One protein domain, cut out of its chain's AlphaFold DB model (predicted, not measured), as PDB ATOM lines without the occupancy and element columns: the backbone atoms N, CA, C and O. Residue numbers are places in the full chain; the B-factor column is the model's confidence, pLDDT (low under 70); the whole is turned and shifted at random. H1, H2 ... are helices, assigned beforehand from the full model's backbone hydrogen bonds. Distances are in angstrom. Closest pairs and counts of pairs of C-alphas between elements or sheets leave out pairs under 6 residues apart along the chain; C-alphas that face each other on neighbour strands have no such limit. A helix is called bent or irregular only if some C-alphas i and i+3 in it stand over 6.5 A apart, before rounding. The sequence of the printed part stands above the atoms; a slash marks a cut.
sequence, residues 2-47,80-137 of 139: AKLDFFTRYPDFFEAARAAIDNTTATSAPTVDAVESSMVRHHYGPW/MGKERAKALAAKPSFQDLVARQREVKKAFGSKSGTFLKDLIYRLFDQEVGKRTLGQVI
ATOM      1  N   ALA A   2     139.503 133.816 155.340       69.12
ATOM      2  CA  ALA A   2     140.012 133.280 156.624       69.12
ATOM      3  C   ALA A   2     140.394 131.800 156.671       69.12
ATOM      4  O   ALA A   2     141.128 131.397 157.556       69.12
ATOM      5  N   LYS A   3     139.908 130.970 155.749       84.75
ATOM      6  CA  LYS A   3     140.272 129.547 155.751       84.75
ATOM      7  C   LYS A   3     141.736 129.332 155.360       84.75
ATOM      8  O   LYS A   3     142.362 128.429 155.881       84.75
ATOM      9  N   LEU A   4     142.286 130.187 154.491       89.25
ATOM     10  CA  LEU A   4     143.726 130.201 154.209       89.25
ATOM     11  C   LEU A   4     144.502 130.883 155.348       89.25
ATOM     12  O   LEU A   4     145.589 130.445 155.700       89.25
ATOM     13  N   ASP A   5     143.918 131.919 155.961       87.62
ATOM     14  CA  ASP A   5     144.502 132.589 157.136       87.62
ATOM     15  C   ASP A   5     144.659 131.626 158.326       87.62
ATOM     16  O   ASP A   5     145.678 131.654 159.002       87.62
ATOM     17  N   PHE A   6     143.707 130.708 158.527       88.62
ATOM     18  CA  PHE A   6     143.799 129.646 159.533       88.62
ATOM     19  C   PHE A   6     145.091 128.838 159.395       88.62
ATOM     20  O   PHE A   6     145.860 128.751 160.341       88.62
ATOM     21  N   PHE A   7     145.386 128.339 158.196       91.00
ATOM     22  CA  PHE A   7     146.611 127.584 157.924       91.00
ATOM     23  C   PHE A   7     147.884 128.435 158.007       91.00
ATOM     24  O   PHE A   7     148.968 127.919 158.239       91.00
ATOM     25  N   THR A   8     147.765 129.754 157.856       90.38
ATOM     26  CA  THR A   8     148.894 130.662 158.096       90.38
ATOM     27  C   THR A   8     149.176 130.799 159.599       90.38
ATOM     28  O   THR A   8     150.333 130.802 160.017       90.38
ATOM     29  N   ARG A   9     148.123 130.894 160.421       87.75
ATOM     30  CA  ARG A   9     148.227 131.087 161.876       87.75
ATOM     31  C   ARG A   9     148.487 129.808 162.664       87.75
ATOM     32  O   ARG A   9     149.031 129.901 163.758       87.75
ATOM     33  N   TYR A  10     148.114 128.658 162.106       89.69
ATOM     34  CA  TYR A  10     148.310 127.325 162.672       89.69
ATOM     35  C   TYR A  10     149.155 126.462 161.715       89.69
ATOM     36  O   TYR A  10     148.591 125.683 160.940       89.69
ATOM     37  N   PRO A  11     150.495 126.605 161.727       89.06
ATOM     38  CA  PRO A  11     151.393 125.889 160.814       89.06
ATOM     39  C   PRO A  11     151.299 124.372 160.933       89.06
ATOM     40  O   PRO A  11     151.315 123.678 159.923       89.06
ATOM     41  N   ASP A  12     151.110 123.846 162.138       88.81
ATOM     42  CA  ASP A  12     151.011 122.396 162.330       88.81
ATOM     43  C   ASP A  12     149.744 121.825 161.690       88.81
ATOM     44  O   ASP A  12     149.765 120.776 161.046       88.81
ATOM     45  N   PHE A  13     148.634 122.564 161.778       90.56
ATOM     46  CA  PHE A  13     147.407 122.215 161.065       90.56
ATOM     47  C   PHE A  13     147.571 122.343 159.552       90.56
ATOM     48  O   PHE A  13     146.956 121.584 158.804       90.56
ATOM     49  N   PHE A  14     148.393 123.283 159.077       92.31
ATOM     50  CA  PHE A  14     148.745 123.365 157.663       92.31
ATOM     51  C   PHE A  14     149.511 122.126 157.201       92.31
ATOM     52  O   PHE A  14     149.115 121.523 156.204       92.31
ATOM     53  N   GLU A  15     150.538 121.706 157.938       91.06
ATOM     54  CA  GLU A  15     151.331 120.523 157.597       91.06
ATOM     55  C   GLU A  15     150.499 119.238 157.632       91.06
ATOM     56  O   GLU A  15     150.515 118.470 156.669       91.06
ATOM     57  N   ALA A  16     149.686 119.043 158.674       90.69
ATOM     58  CA  ALA A  16     148.776 117.903 158.764       90.69
ATOM     59  C   ALA A  16     147.752 117.884 157.614       90.69
ATOM     60  O   ALA A  16     147.502 116.840 157.009       90.69
ATOM     61  N   ALA A  17     147.183 119.042 157.263       92.50
ATOM     62  CA  ALA A  17     146.241 119.148 156.154       92.50
ATOM     63  C   ALA A  17     146.903 118.912 154.791       92.50
ATOM     64  O   ALA A  17     146.285 118.304 153.917       92.50
ATOM     65  N   ARG A  18     148.144 119.375 154.602       92.69
ATOM     66  CA  ARG A  18     148.922 119.148 153.381       92.69
ATOM     67  C   ARG A  18     149.233 117.664 153.211       92.69
ATOM     68  O   ARG A  18     148.890 117.097 152.177       92.69
ATOM     69  N   ALA A  19     149.758 117.025 154.253       90.56
ATOM     70  CA  ALA A  19     150.057 115.596 154.266       90.56
ATOM     71  C   ALA A  19     148.811 114.741 153.963       90.56
ATOM     72  O   ALA A  19     148.851 113.833 153.133       90.56
ATOM     73  N   ALA A  20     147.660 115.105 154.540       90.19
ATOM     74  CA  ALA A  20     146.392 114.425 154.287       90.19
ATOM     75  C   ALA A  20     145.863 114.575 152.846       90.19
ATOM     76  O   ALA A  20     145.083 113.735 152.406       90.19
ATOM     77  N   ILE A  21     146.222 115.642 152.120       89.12
ATOM     78  CA  ILE A  21     145.865 115.801 150.697       89.12
ATOM     79  C   ILE A  21     146.838 115.032 149.804       89.12
ATOM     80  O   ILE A  21     146.409 114.428 148.822       89.12
ATOM     81  N   ASP A  22     148.124 115.041 150.153       88.56
ATOM     82  CA  ASP A  22     149.181 114.391 149.377       88.56
ATOM     83  C   ASP A  22     149.268 112.873 149.649       88.56
ATOM     84  O   ASP A  22     150.064 112.180 149.017       88.56
ATOM     85  N   ASN A  23     148.431 112.342 150.553       82.94
ATOM     86  CA  ASN A  23     148.464 110.961 151.057       82.94
ATOM     87  C   ASN A  23     149.837 110.567 151.628       82.94
ATOM     88  O   ASN A  23     150.305 109.443 151.449       82.94
ATOM     89  N   THR A  24     150.485 111.505 152.315       77.75
ATOM     90  CA  THR A  24     151.775 111.306 152.978       77.75
ATOM     91  C   THR A  24     151.625 111.401 154.495       77.75
ATOM     92  O   THR A  24     150.616 111.881 155.014       77.75
ATOM     93  N   THR A  25     152.622 110.913 155.231       70.19
ATOM     94  CA  THR A  25     152.666 111.061 156.691       70.19
ATOM     95  C   THR A  25     153.157 112.463 157.042       70.19
ATOM     96  O   THR A  25     154.180 112.901 156.518       70.19
ATOM     97  N   ALA A  26     152.457 113.164 157.937       65.56
ATOM     98  CA  ALA A  26     152.927 114.446 158.455       65.56
ATOM     99  C   ALA A  26     154.248 114.247 159.219       65.56
ATOM    100  O   ALA A  26     154.345 113.375 160.080       65.56
ATOM    101  N   THR A  27     155.269 115.041 158.894       55.44
ATOM    102  CA  THR A  27     156.644 114.829 159.384       55.44
ATOM    103  C   THR A  27     156.878 115.352 160.811       55.44
ATOM    104  O   THR A  27     157.937 115.099 161.380       55.44
ATOM    105  N   SER A  28     155.913 116.045 161.424       54.59
ATOM    106  CA  SER A  28     156.126 116.768 162.688       54.59
ATOM    107  C   SER A  28     154.917 116.676 163.622       54.59
ATOM    108  O   SER A  28     153.776 116.799 163.175       54.59
ATOM    109  N   ALA A  29     155.170 116.507 164.923       54.22
ATOM    110  CA  ALA A  29     154.156 116.683 165.963       54.22
ATOM    111  C   ALA A  29     153.822 118.181 166.133       54.22
ATOM    112  O   ALA A  29     154.733 119.002 166.004       54.22
ATOM    113  N   PRO A  30     152.559 118.548 166.428       55.09
ATOM    114  CA  PRO A  30     152.187 119.937 166.652       55.09
ATOM    115  C   PRO A  30     152.958 120.541 167.834       55.09
ATOM    116  O   PRO A  30     153.042 119.942 168.907       55.09
ATOM    117  N   THR A  31     153.522 121.732 167.641       55.84
ATOM    118  CA  THR A  31     154.241 122.499 168.662       55.84
ATOM    119  C   THR A  31     153.482 123.791 168.948       55.84
ATOM    120  O   THR A  31     153.260 124.615 168.066       55.84
ATOM    121  N   VAL A  32     153.081 123.994 170.206       55.69
ATOM    122  CA  VAL A  32     152.276 125.158 170.628       55.69
ATOM    123  C   VAL A  32     152.973 126.494 170.310       55.69
ATOM    124  O   VAL A  32     152.300 127.480 170.008       55.69
ATOM    125  N   ASP A  33     154.307 126.506 170.278       57.00
ATOM    126  CA  ASP A  33     155.132 127.679 169.954       57.00
ATOM    127  C   ASP A  33     155.060 128.107 168.475       57.00
ATOM    128  O   ASP A  33     155.496 129.204 168.127       57.00
ATOM    129  N   ALA A  34     154.479 127.287 167.592       64.75
ATOM    130  CA  ALA A  34     154.318 127.612 166.174       64.75
ATOM    131  C   ALA A  34     153.083 128.489 165.874       64.75
ATOM    132  O   ALA A  34     152.900 128.937 164.736       64.75
ATOM    133  N   VAL A  35     152.208 128.740 166.857       74.62
ATOM    134  CA  VAL A  35     150.978 129.524 166.656       74.62
ATOM    135  C   VAL A  35     151.302 131.020 166.549       74.62
ATOM    136  O   VAL A  35     151.604 131.669 167.543       74.62
ATOM    137  N   GLU A  36     151.148 131.613 165.359       73.44
ATOM    138  CA  GLU A  36     151.401 133.060 165.149       73.44
ATOM    139  C   GLU A  36     150.446 133.943 165.939       73.44
ATOM    140  O   GLU A  36     150.813 134.959 166.522       73.44
ATOM    141  N   SER A  37     149.160 133.610 165.853       74.81
ATOM    142  CA  SER A  37     148.091 134.414 166.418       74.81
ATOM    143  C   SER A  37     146.872 133.535 166.602       74.81
ATOM    144  O   SER A  37     146.205 133.158 165.637       74.81
ATOM    145  N   SER A  38     146.583 133.215 167.859       79.81
ATOM    146  CA  SER A  38     145.442 132.388 168.230       79.81
ATOM    147  C   SER A  38     144.129 132.954 167.680       79.81
ATOM    148  O   SER A  38     143.852 134.154 167.754       79.81
ATOM    149  N   MET A  39     143.303 132.072 167.132       83.44
ATOM    150  CA  MET A  39     141.948 132.353 166.674       83.44
ATOM    151  C   MET A  39     140.930 131.739 167.639       83.44
ATOM    152  O   MET A  39     141.255 130.855 168.428       83.44
ATOM    153  N   VAL A  40     139.677 132.186 167.560       82.38
ATOM    154  CA  VAL A  40     138.568 131.640 168.356       82.38
ATOM    155  C   VAL A  40     137.565 130.912 167.473       82.38
ATOM    156  O   VAL A  40     137.356 131.275 166.313       82.38
ATOM    157  N   ARG A  41     136.897 129.901 168.026       79.38
ATOM    158  CA  ARG A  41     135.801 129.202 167.360       79.38
ATOM    159  C   ARG A  41     134.616 130.147 167.151       79.38
ATOM    160  O   ARG A  41     134.025 130.643 168.105       79.38
ATOM    161  N   HIS A  42     134.229 130.361 165.896       71.50
ATOM    162  CA  HIS A  42     133.073 131.176 165.518       71.50
ATOM    163  C   HIS A  42     132.259 130.495 164.413       71.50
ATOM    164  O   HIS A  42     132.767 129.611 163.724       71.50
ATOM    165  N   HIS A  43     130.989 130.879 164.247       60.38
ATOM    166  CA  HIS A  43     129.954 130.151 163.493       60.38
ATOM    167  C   HIS A  43     130.419 129.465 162.190       60.38
ATOM    168  O   HIS A  43     130.114 128.292 161.986       60.38
ATOM    169  N   TYR A  44     131.221 130.137 161.352       54.44
ATOM    170  CA  TYR A  44     131.659 129.627 160.040       54.44
ATOM    171  C   TYR A  44     133.186 129.538 159.870       54.44
ATOM    172  O   TYR A  44     133.705 129.634 158.749       54.44
ATOM    173  N   GLY A  45     133.908 129.394 160.982       57.50
ATOM    174  CA  GLY A  45     135.354 129.215 161.013       57.50
ATOM    175  C   GLY A  45     136.021 129.922 162.196       57.50
ATOM    176  O   GLY A  45     135.343 130.479 163.056       57.50
ATOM    177  N   PRO A  46     137.351 129.930 162.227       58.34
ATOM    178  CA  PRO A  46     138.136 130.475 163.322       58.34
ATOM    179  C   PRO A  46     138.175 132.013 163.234       58.34
ATOM    180  O   PRO A  46     139.148 132.592 162.777       58.34
ATOM    181  N   TRP A  47     137.079 132.700 163.556       65.81
ATOM    182  CA  TRP A  47     136.961 134.151 163.380       65.81
ATOM    183  C   TRP A  47     136.795 134.860 164.714       65.81
ATOM    184  O   TRP A  47     135.927 134.518 165.507       65.81
ATOM    185  N   MET A  80     145.904 151.984 147.210       97.88
ATOM    186  CA  MET A  80     146.692 152.353 148.390       97.88
ATOM    187  C   MET A  80     146.908 151.157 149.328       97.88
ATOM    188  O   MET A  80     148.005 150.952 149.840       97.88
ATOM    189  N   GLY A  81     145.890 150.320 149.528       98.06
ATOM    190  CA  GLY A  81     146.009 149.093 150.312       98.06
ATOM    191  C   GLY A  81     147.062 148.135 149.768       98.06
ATOM    192  O   GLY A  81     147.849 147.587 150.535       98.06
ATOM    193  N   LYS A  82     147.113 147.959 148.441       97.69
ATOM    194  CA  LYS A  82     148.123 147.129 147.770       97.69
ATOM    195  C   LYS A  82     149.530 147.675 147.991       97.69
ATOM    196  O   LYS A  82     150.432 146.903 148.305       97.69
ATOM    197  N   GLU A  83     149.712 148.986 147.862       97.94
ATOM    198  CA  GLU A  83     150.999 149.639 148.106       97.94
ATOM    199  C   GLU A  83     151.466 149.438 149.555       97.94
ATOM    200  O   GLU A  83     152.580 148.973 149.797       97.94
ATOM    201  N   ARG A  84     150.588 149.697 150.533       97.25
ATOM    202  CA  ARG A  84     150.903 149.518 151.958       97.25
ATOM    203  C   ARG A  84     151.174 148.059 152.313       97.25
ATOM    204  O   ARG A  84     152.126 147.784 153.038       97.25
ATOM    205  N   ALA A  85     150.395 147.124 151.772       95.88
ATOM    206  CA  ALA A  85     150.635 145.694 151.953       95.88
ATOM    207  C   ALA A  85     151.999 145.274 151.383       95.88
ATOM    208  O   ALA A  85     152.733 144.535 152.038       95.88
ATOM    209  N   LYS A  86     152.385 145.792 150.208       96.69
ATOM    210  CA  LYS A  86     153.709 145.552 149.615       96.69
ATOM    211  C   LYS A  86     154.833 146.106 150.496       96.69
ATOM    212  O   LYS A  86     155.830 145.422 150.700       96.69
ATOM    213  N   ALA A  87     154.662 147.307 151.047       96.81
ATOM    214  CA  ALA A  87     155.634 147.910 151.957       96.81
ATOM    215  C   ALA A  87     155.793 147.110 153.264       96.81
ATOM    216  O   ALA A  87     156.910 146.946 153.750       96.81
ATOM    217  N   LEU A  88     154.698 146.577 153.820       95.19
ATOM    218  CA  LEU A  88     154.750 145.687 154.985       95.19
ATOM    219  C   LEU A  88     155.474 144.379 154.661       95.19
ATOM    220  O   LEU A  88     156.368 143.984 155.401       95.19
ATOM    221  N   ALA A  89     155.148 143.756 153.528       94.75
ATOM    222  CA  ALA A  89     155.770 142.507 153.091       94.75
ATOM    223  C   ALA A  89     157.280 142.632 152.812       94.75
ATOM    224  O   ALA A  89     157.980 141.625 152.801       94.75
ATOM    225  N   ALA A  90     157.790 143.843 152.578       95.88
ATOM    226  CA  ALA A  90     159.217 144.097 152.384       95.88
ATOM    227  C   ALA A  90     160.007 144.212 153.702       95.88
ATOM    228  O   ALA A  90     161.234 144.175 153.685       95.88
ATOM    229  N   LYS A  91     159.337 144.357 154.853       97.25
ATOM    230  CA  LYS A  91     160.016 144.467 156.150       97.25
ATOM    231  C   LYS A  91     160.552 143.096 156.595       97.25
ATOM    232  O   LYS A  91     159.825 142.107 156.470       97.25
ATOM    233  N   PRO A  92     161.767 143.021 157.176       95.44
ATOM    234  CA  PRO A  92     162.339 141.765 157.671       95.44
ATOM    235  C   PRO A  92     161.431 141.021 158.655       95.44
ATOM    236  O   PRO A  92     161.248 139.817 158.529       95.44
ATOM    237  N   SER A  93     160.763 141.750 159.555       93.88
ATOM    238  CA  SER A  93     159.854 141.189 160.566       93.88
ATOM    239  C   SER A  93     158.625 140.466 160.000       93.88
ATOM    240  O   SER A  93     157.890 139.850 160.758       93.88
ATOM    241  N   PHE A  94     158.353 140.585 158.697       92.12
ATOM    242  CA  PHE A  94     157.227 139.927 158.033       92.12
ATOM    243  C   PHE A  94     157.666 138.828 157.057       92.12
ATOM    244  O   PHE A  94     156.800 138.204 156.447       92.12
ATOM    245  N   GLN A  95     158.969 138.579 156.874       91.69
ATOM    246  CA  GLN A  95     159.442 137.623 155.866       91.69
ATOM    247  C   GLN A  95     158.951 136.201 156.139       91.69
ATOM    248  O   GLN A  95     158.451 135.559 155.215       91.69
ATOM    249  N   ASP A  96     158.987 135.750 157.393       90.06
ATOM    250  CA  ASP A  96     158.527 134.407 157.768       90.06
ATOM    251  C   ASP A  96     157.026 134.234 157.508       90.06
ATOM    252  O   ASP A  96     156.588 133.242 156.916       90.06
ATOM    253  N   LEU A  97     156.231 135.254 157.847       90.06
ATOM    254  CA  LEU A  97     154.800 135.275 157.554       90.06
ATOM    255  C   LEU A  97     154.536 135.240 156.041       90.06
ATOM    256  O   LEU A  97     153.668 134.501 155.576       90.06
ATOM    257  N   VAL A  98     155.283 136.022 155.255       93.44
ATOM    258  CA  VAL A  98     155.159 136.056 153.791       93.44
ATOM    259  C   VAL A  98     155.536 134.708 153.178       93.44
ATOM    260  O   VAL A  98     154.822 134.227 152.294       93.44
ATOM    261  N   ALA A  99     156.626 134.086 153.633       92.25
ATOM    262  CA  ALA A  99     157.052 132.764 153.184       92.25
ATOM    263  C   ALA A  99     155.956 131.725 153.448       92.25
ATOM    264  O   ALA A  99     155.535 131.013 152.535       92.25
ATOM    265  N   ARG A 100     155.383 131.730 154.654       91.25
ATOM    266  CA  ARG A 100     154.295 130.820 155.018       91.25
ATOM    267  C   ARG A 100     153.027 131.042 154.200       91.25
ATOM    268  O   ARG A 100     152.445 130.089 153.690       91.25
ATOM    269  N   GLN A 101     152.612 132.295 154.007       92.94
ATOM    270  CA  GLN A 101     151.453 132.616 153.166       92.94
ATOM    271  C   GLN A 101     151.638 132.142 151.718       92.94
ATOM    272  O   GLN A 101     150.662 131.746 151.075       92.94
ATOM    273  N   ARG A 102     152.872 132.166 151.192       94.44
ATOM    274  CA  ARG A 102     153.184 131.629 149.859       94.44
ATOM    275  C   ARG A 102     153.001 130.116 149.808       94.44
ATOM    276  O   ARG A 102     152.346 129.653 148.877       94.44
ATOM    277  N   GLU A 103     153.485 129.376 150.803       94.75
ATOM    278  CA  GLU A 103     153.295 127.920 150.872       94.75
ATOM    279  C   GLU A 103     151.817 127.540 151.015       94.75
ATOM    280  O   GLU A 103     151.305 126.719 150.249       94.75
ATOM    281  N   VAL A 104     151.077 128.227 151.890       94.25
ATOM    282  CA  VAL A 104     149.625 128.027 152.030       94.25
ATOM    283  C   VAL A 104     148.901 128.312 150.714       94.25
ATOM    284  O   VAL A 104     148.042 127.537 150.288       94.25
ATOM    285  N   LYS A 105     149.240 129.411 150.027       94.44
ATOM    286  CA  LYS A 105     148.644 129.744 148.726       94.44
ATOM    287  C   LYS A 105     148.985 128.697 147.667       94.44
ATOM    288  O   LYS A 105     148.114 128.361 146.867       94.44
ATOM    289  N   LYS A 106     150.218 128.196 147.647       94.44
ATOM    290  CA  LYS A 106     150.670 127.166 146.708       94.44
ATOM    291  C   LYS A 106     149.882 125.869 146.890       94.44
ATOM    292  O   LYS A 106     149.391 125.329 145.905       94.44
ATOM    293  N   ALA A 107     149.705 125.415 148.129       93.81
ATOM    294  CA  ALA A 107     148.988 124.175 148.420       93.81
ATOM    295  C   ALA A 107     147.462 124.318 148.259       93.81
ATOM    296  O   ALA A 107     146.803 123.467 147.659       93.81
ATOM    297  N   PHE A 108     146.876 125.395 148.794       94.75
ATOM    298  CA  PHE A 108     145.425 125.499 149.001       94.75
ATOM    299  C   PHE A 108     144.747 126.634 148.225       94.75
ATOM    300  O   PHE A 108     143.520 126.731 148.237       94.75
ATOM    301  N   GLY A 109     145.493 127.489 147.521       92.25
ATOM    302  CA  GLY A 109     144.952 128.680 146.855       92.25
ATOM    303  C   GLY A 109     143.974 128.394 145.712       92.25
ATOM    304  O   GLY A 109     143.131 129.237 145.416       92.25
ATOM    305  N   SER A 110     144.050 127.210 145.097       93.44
ATOM    306  CA  SER A 110     143.105 126.745 144.070       93.44
ATOM    307  C   SER A 110     141.872 126.039 144.647       93.44
ATOM    308  O   SER A 110     140.941 125.721 143.909       93.44
ATOM    309  N   LYS A 111     141.843 125.771 145.959       93.31
ATOM    310  CA  LYS A 111     140.760 125.028 146.609       93.31
ATOM    311  C   LYS A 111     139.599 125.955 146.972       93.31
ATOM    312  O   LYS A 111     139.784 127.103 147.376       93.31
ATOM    313  N   SER A 112     138.373 125.441 146.862       91.38
ATOM    314  CA  SER A 112     137.175 126.216 147.190       91.38
ATOM    315  C   SER A 112     137.049 126.461 148.697       91.38
ATOM    316  O   SER A 112     137.539 125.697 149.531       91.38
ATOM    317  N   GLY A 113     136.325 127.519 149.073       86.50
ATOM    318  CA  GLY A 113     136.046 127.797 150.481       86.50
ATOM    319  C   GLY A 113     135.283 126.665 151.178       86.50
ATOM    320  O   GLY A 113     135.515 126.429 152.361       86.50
ATOM    321  N   THR A 114     134.400 125.964 150.463       89.25
ATOM    322  CA  THR A 114     133.669 124.802 150.989       89.25
ATOM    323  C   THR A 114     134.617 123.639 151.244       89.25
ATOM    324  O   THR A 114     134.660 123.150 152.367       89.25
ATOM    325  N   PHE A 115     135.473 123.305 150.272       92.56
ATOM    326  CA  PHE A 115     136.481 122.254 150.426       92.56
ATOM    327  C   PHE A 115     137.359 122.483 151.662       92.56
ATOM    328  O   PHE A 115     137.523 121.588 152.482       92.56
ATOM    329  N   LEU A 116     137.880 123.702 151.837       91.50
ATOM    330  CA  LEU A 116     138.752 124.018 152.973       91.50
ATOM    331  C   LEU A 116     138.020 123.942 154.319       91.50
ATOM    332  O   LEU A 116     138.612 123.547 155.315       91.50
ATOM    333  N   LYS A 117     136.737 124.315 154.362       88.56
ATOM    334  CA  LYS A 117     135.907 124.192 155.569       88.56
ATOM    335  C   LYS A 117     135.741 122.724 155.959       88.56
ATOM    336  O   LYS A 117     135.950 122.380 157.115       88.56
ATOM    337  N   ASP A 118     135.361 121.892 154.993       90.69
ATOM    338  CA  ASP A 118     135.101 120.472 155.224       90.69
ATOM    339  C   ASP A 118     136.397 119.738 155.589       90.69
ATOM    340  O   ASP A 118     136.393 118.891 156.475       90.69
ATOM    341  N   LEU A 119     137.526 120.126 154.986       91.31
ATOM    342  CA  LEU A 119     138.855 119.640 155.355       91.31
ATOM    343  C   LEU A 119     139.197 119.945 156.820       91.31
ATOM    344  O   LEU A 119     139.594 119.035 157.542       91.31
ATOM    345  N   ILE A 120     139.017 121.197 157.255       88.69
ATOM    346  CA  ILE A 120     139.293 121.612 158.639       88.69
ATOM    347  C   ILE A 120     138.423 120.824 159.617       88.69
ATOM    348  O   ILE A 120     138.948 120.279 160.577       88.69
ATOM    349  N   TYR A 121     137.114 120.725 159.371       87.44
ATOM    350  CA  TYR A 121     136.231 119.984 160.276       87.44
ATOM    351  C   TYR A 121     136.488 118.482 160.271       87.44
ATOM    352  O   TYR A 121     136.331 117.847 161.300       87.44
ATOM    353  N   ARG A 122     136.901 117.904 159.143       90.38
ATOM    354  CA  ARG A 122     137.227 116.478 159.077       90.38
ATOM    355  C   ARG A 122     138.511 116.139 159.833       90.38
ATOM    356  O   ARG A 122     138.570 115.082 160.447       90.38
ATOM    357  N   LEU A 123     139.540 116.982 159.732       90.12
ATOM    358  CA  LEU A 123     140.856 116.707 160.318       90.12
ATOM    359  C   LEU A 123     140.994 117.199 161.759       90.12
ATOM    360  O   LEU A 123     141.694 116.562 162.536       90.12
ATOM    361  N   PHE A 124     140.334 118.305 162.103       89.25
ATOM    362  CA  PHE A 124     140.526 119.023 163.366       89.25
ATOM    363  C   PHE A 124     139.190 119.234 164.095       89.25
ATOM    364  O   PHE A 124     138.866 120.326 164.576       89.25
ATOM    365  N   ASP A 125     138.331 118.210 164.087       87.44
ATOM    366  CA  ASP A 125     136.991 118.302 164.674       87.44
ATOM    367  C   ASP A 125     137.050 118.594 166.178       87.44
ATOM    368  O   ASP A 125     136.257 119.380 166.686       87.44
ATOM    369  N   GLN A 126     138.006 118.014 166.903       86.25
ATOM    370  CA  GLN A 126     138.117 118.201 168.353       86.25
ATOM    371  C   GLN A 126     138.598 119.615 168.698       86.25
ATOM    372  O   GLN A 126     138.073 120.276 169.595       86.25
ATOM    373  N   GLU A 127     139.568 120.103 167.938       85.62
ATOM    374  CA  GLU A 127     140.263 121.365 168.142       85.62
ATOM    375  C   GLU A 127     139.413 122.550 167.669       85.62
ATOM    376  O   GLU A 127     139.507 123.645 168.228       85.62
ATOM    377  N   VAL A 128     138.556 122.333 166.661       83.62
ATOM    378  CA  VAL A 128     137.768 123.388 166.009       83.62
ATOM    379  C   VAL A 128     136.265 123.114 166.054       83.62
ATOM    380  O   VAL A 128     135.502 123.970 166.506       83.62
ATOM    381  N   GLY A 129     135.809 121.969 165.547       80.00
ATOM    382  CA  GLY A 129     134.385 121.667 165.347       80.00
ATOM    383  C   GLY A 129     133.587 121.606 166.649       80.00
ATOM    384  O   GLY A 129     132.584 122.318 166.783       80.00
ATOM    385  N   LYS A 130     134.088 120.821 167.607       84.12
ATOM    386  CA  LYS A 130     133.508 120.512 168.922       84.12
ATOM    387  C   LYS A 130     133.791 121.554 169.999       84.12
ATOM    388  O   LYS A 130     133.172 121.499 171.061       84.12
ATOM    389  N   ARG A 131     134.682 122.519 169.751       83.75
ATOM    390  CA  ARG A 131     134.913 123.608 170.707       83.75
ATOM    391  C   ARG A 131     133.686 124.485 170.878       83.75
ATOM    392  O   ARG A 131     132.954 124.774 169.928       83.75
ATOM    393  N   THR A 132     133.507 124.980 172.098       85.38
ATOM    394  CA  THR A 132     132.460 125.951 172.398       85.38
ATOM    395  C   THR A 132     132.724 127.253 171.640       85.38
ATOM    396  O   THR A 132     133.864 127.703 171.513       85.38
ATOM    397  N   LEU A 133     131.659 127.881 171.133       82.88
ATOM    398  CA  LEU A 133     131.756 129.183 170.475       82.88
ATOM    399  C   LEU A 133     132.451 130.203 171.392       82.88
ATOM    400  O   LEU A 133     132.141 130.307 172.576       82.88
ATOM    401  N   GLY A 134     133.391 130.959 170.830       79.19
ATOM    402  CA  GLY A 134     134.185 131.960 171.539       79.19
ATOM    403  C   GLY A 134     135.443 131.426 172.226       79.19
ATOM    404  O   GLY A 134     136.269 132.239 172.638       79.19
ATOM    405  N   GLN A 135     135.643 130.107 172.316       84.50
ATOM    406  CA  GLN A 135     136.884 129.552 172.860       84.50
ATOM    407  C   GLN A 135     138.031 129.656 171.857       84.50
ATOM    408  O   GLN A 135     137.841 129.471 170.653       84.50
ATOM    409  N   VAL A 136     139.232 129.933 172.369       84.81
ATOM    410  CA  VAL A 136     140.481 129.890 171.599       84.81
ATOM    411  C   VAL A 136     140.662 128.493 171.018       84.81
ATOM    412  O   VAL A 136     140.334 127.522 171.685       84.81
ATOM    413  N   ILE A 137     141.153 128.377 169.790       83.81
ATOM    414  CA  ILE A 137     141.551 127.098 169.192       83.81
ATOM    415  C   ILE A 137     142.984 126.811 169.628       83.81
ATOM    416  O   ILE A 137     143.862 127.645 169.395       83.81
TER     417      ILE A 137
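AT A GLANCE: This is residues 2 to 47 and 80 to 137 of the 139 residues of an uncharacterized protein of Sinorhizobium americanum (UniProt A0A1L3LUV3). Short H1 makes the middle of a small helical body, with H4 packed across it and H2 and H5 round it, their lines mostly crossed. The first part of H4 leads away from this body, and beyond it H3 makes an arm: residues 80 to 87 and 91 to 96 stick out. H6 makes a corner at the end of H5, a long stretch with no named element, residues 23 to 47, runs round the outside, and residues 134 to 137 fold back beside residues 38 to 41. The printed part has 104 residues with six named helices, H1 to H6 in order along the chain, and no named strand; the class is all helix. The whole is compact, with a radius of gyration of the C-alphas of 14.3 A and spans of 39 by 33 by 29 A.

IN THESE COORDINATES: The longest helix, H4, has 17 residues, 92 to 108, and measures 25.0 A from C-alpha 92 at (162.339, 141.765, 157.671) to C-alpha 108 at (145.425, 125.499, 149.001). It is irregular: C-alphas 93 and 96 are 7.5 A apart, where about 5 A is the distance in a regular helix. H1 is residues 2 to 9, 10.0 A long, and begins with C-alpha 2 at (140.012, 133.280, 156.624). H2 is residues 11 to 22, 16.4 A long. H3 is residues 80 to 89, 14.2 A long, and H5 is residues 113 to 123, 15.6 A long. H6 is residues 125 to 129 and ends with C-alpha 129 at (134.385, 121.667, 165.347).

HOW THE PARTS SIT: H4 and H1 touch, with the C-alphas of Gln 101 and Thr 8 closest at 5.9 A. They run opposite ways at a steep tilt of 51 degrees. H4 touches H3 only at the corner by their link, with residues 94 to 98 alone, and only just, with 3 pairs of C-alphas within 8 A; the closest are those of Ala 89 and Val 98, 6.5 A apart. The lines of H3 and H4 are about perpendicular, at 74 degrees. H4 and H2 are close but not clearly touching, the closest C-alphas being those of Ala 107 and Arg 18, 7.1 A apart. H1 and H5 only just touch, with 3 pairs of C-alphas within 8 A, the closest those of Lys 3 and Leu 116 at 6.4 A; they run the same way at a steep tilt of 49 degrees. H2 touches H1 only at the corner by their link, with residues 13 to 14 alone, and only just, with 3 such pairs; the closest C-alphas are those of Phe 7 and Phe 14, 4.7 A apart. H2 and H5 only just touch, also with 3 pairs, H2 with residue 17 alone; the C-alphas of Ala 17 and Leu 123 are closest at 7.2 A, and the lines are about perpendicular, at 81 degrees. H5 and H6 touch only at the corner by their link, and only just, with 3 pairs; the closest C-alphas are those of Tyr 121 and Gly 129, 5.7 A apart. H3 is apart from H1, H2, H5 and H6. In H2, H3, H5 and H6 every O i to N i+4 pair is within hydrogen-bond range; in H1 it is 3 of 4 and in H4 11 of 13.

THE WHOLE: The C-alphas farthest apart are those of Thr 25 and Met 80, at 42.5 A. Without the stretches that stand free, the body of 90 residues spans 35 by 34 by 27 A. Residues 48 to 79 are not printed, and C-alphas 47 and 80 are 25.5 A apart across this cut, which lies in the link from H2 to H3. Of the links that are printed whole, H1 to H2, H3 to H4, H4 to H5 and H5 to H6 are tight. Within residues 23 to 47, residues 41 to 42 pair antiparallel with residues 45 to 46. The mean pLDDT of the printed part is 84.7; residue 2, residues 26 to 34 and residues 43 to 47 are under 70.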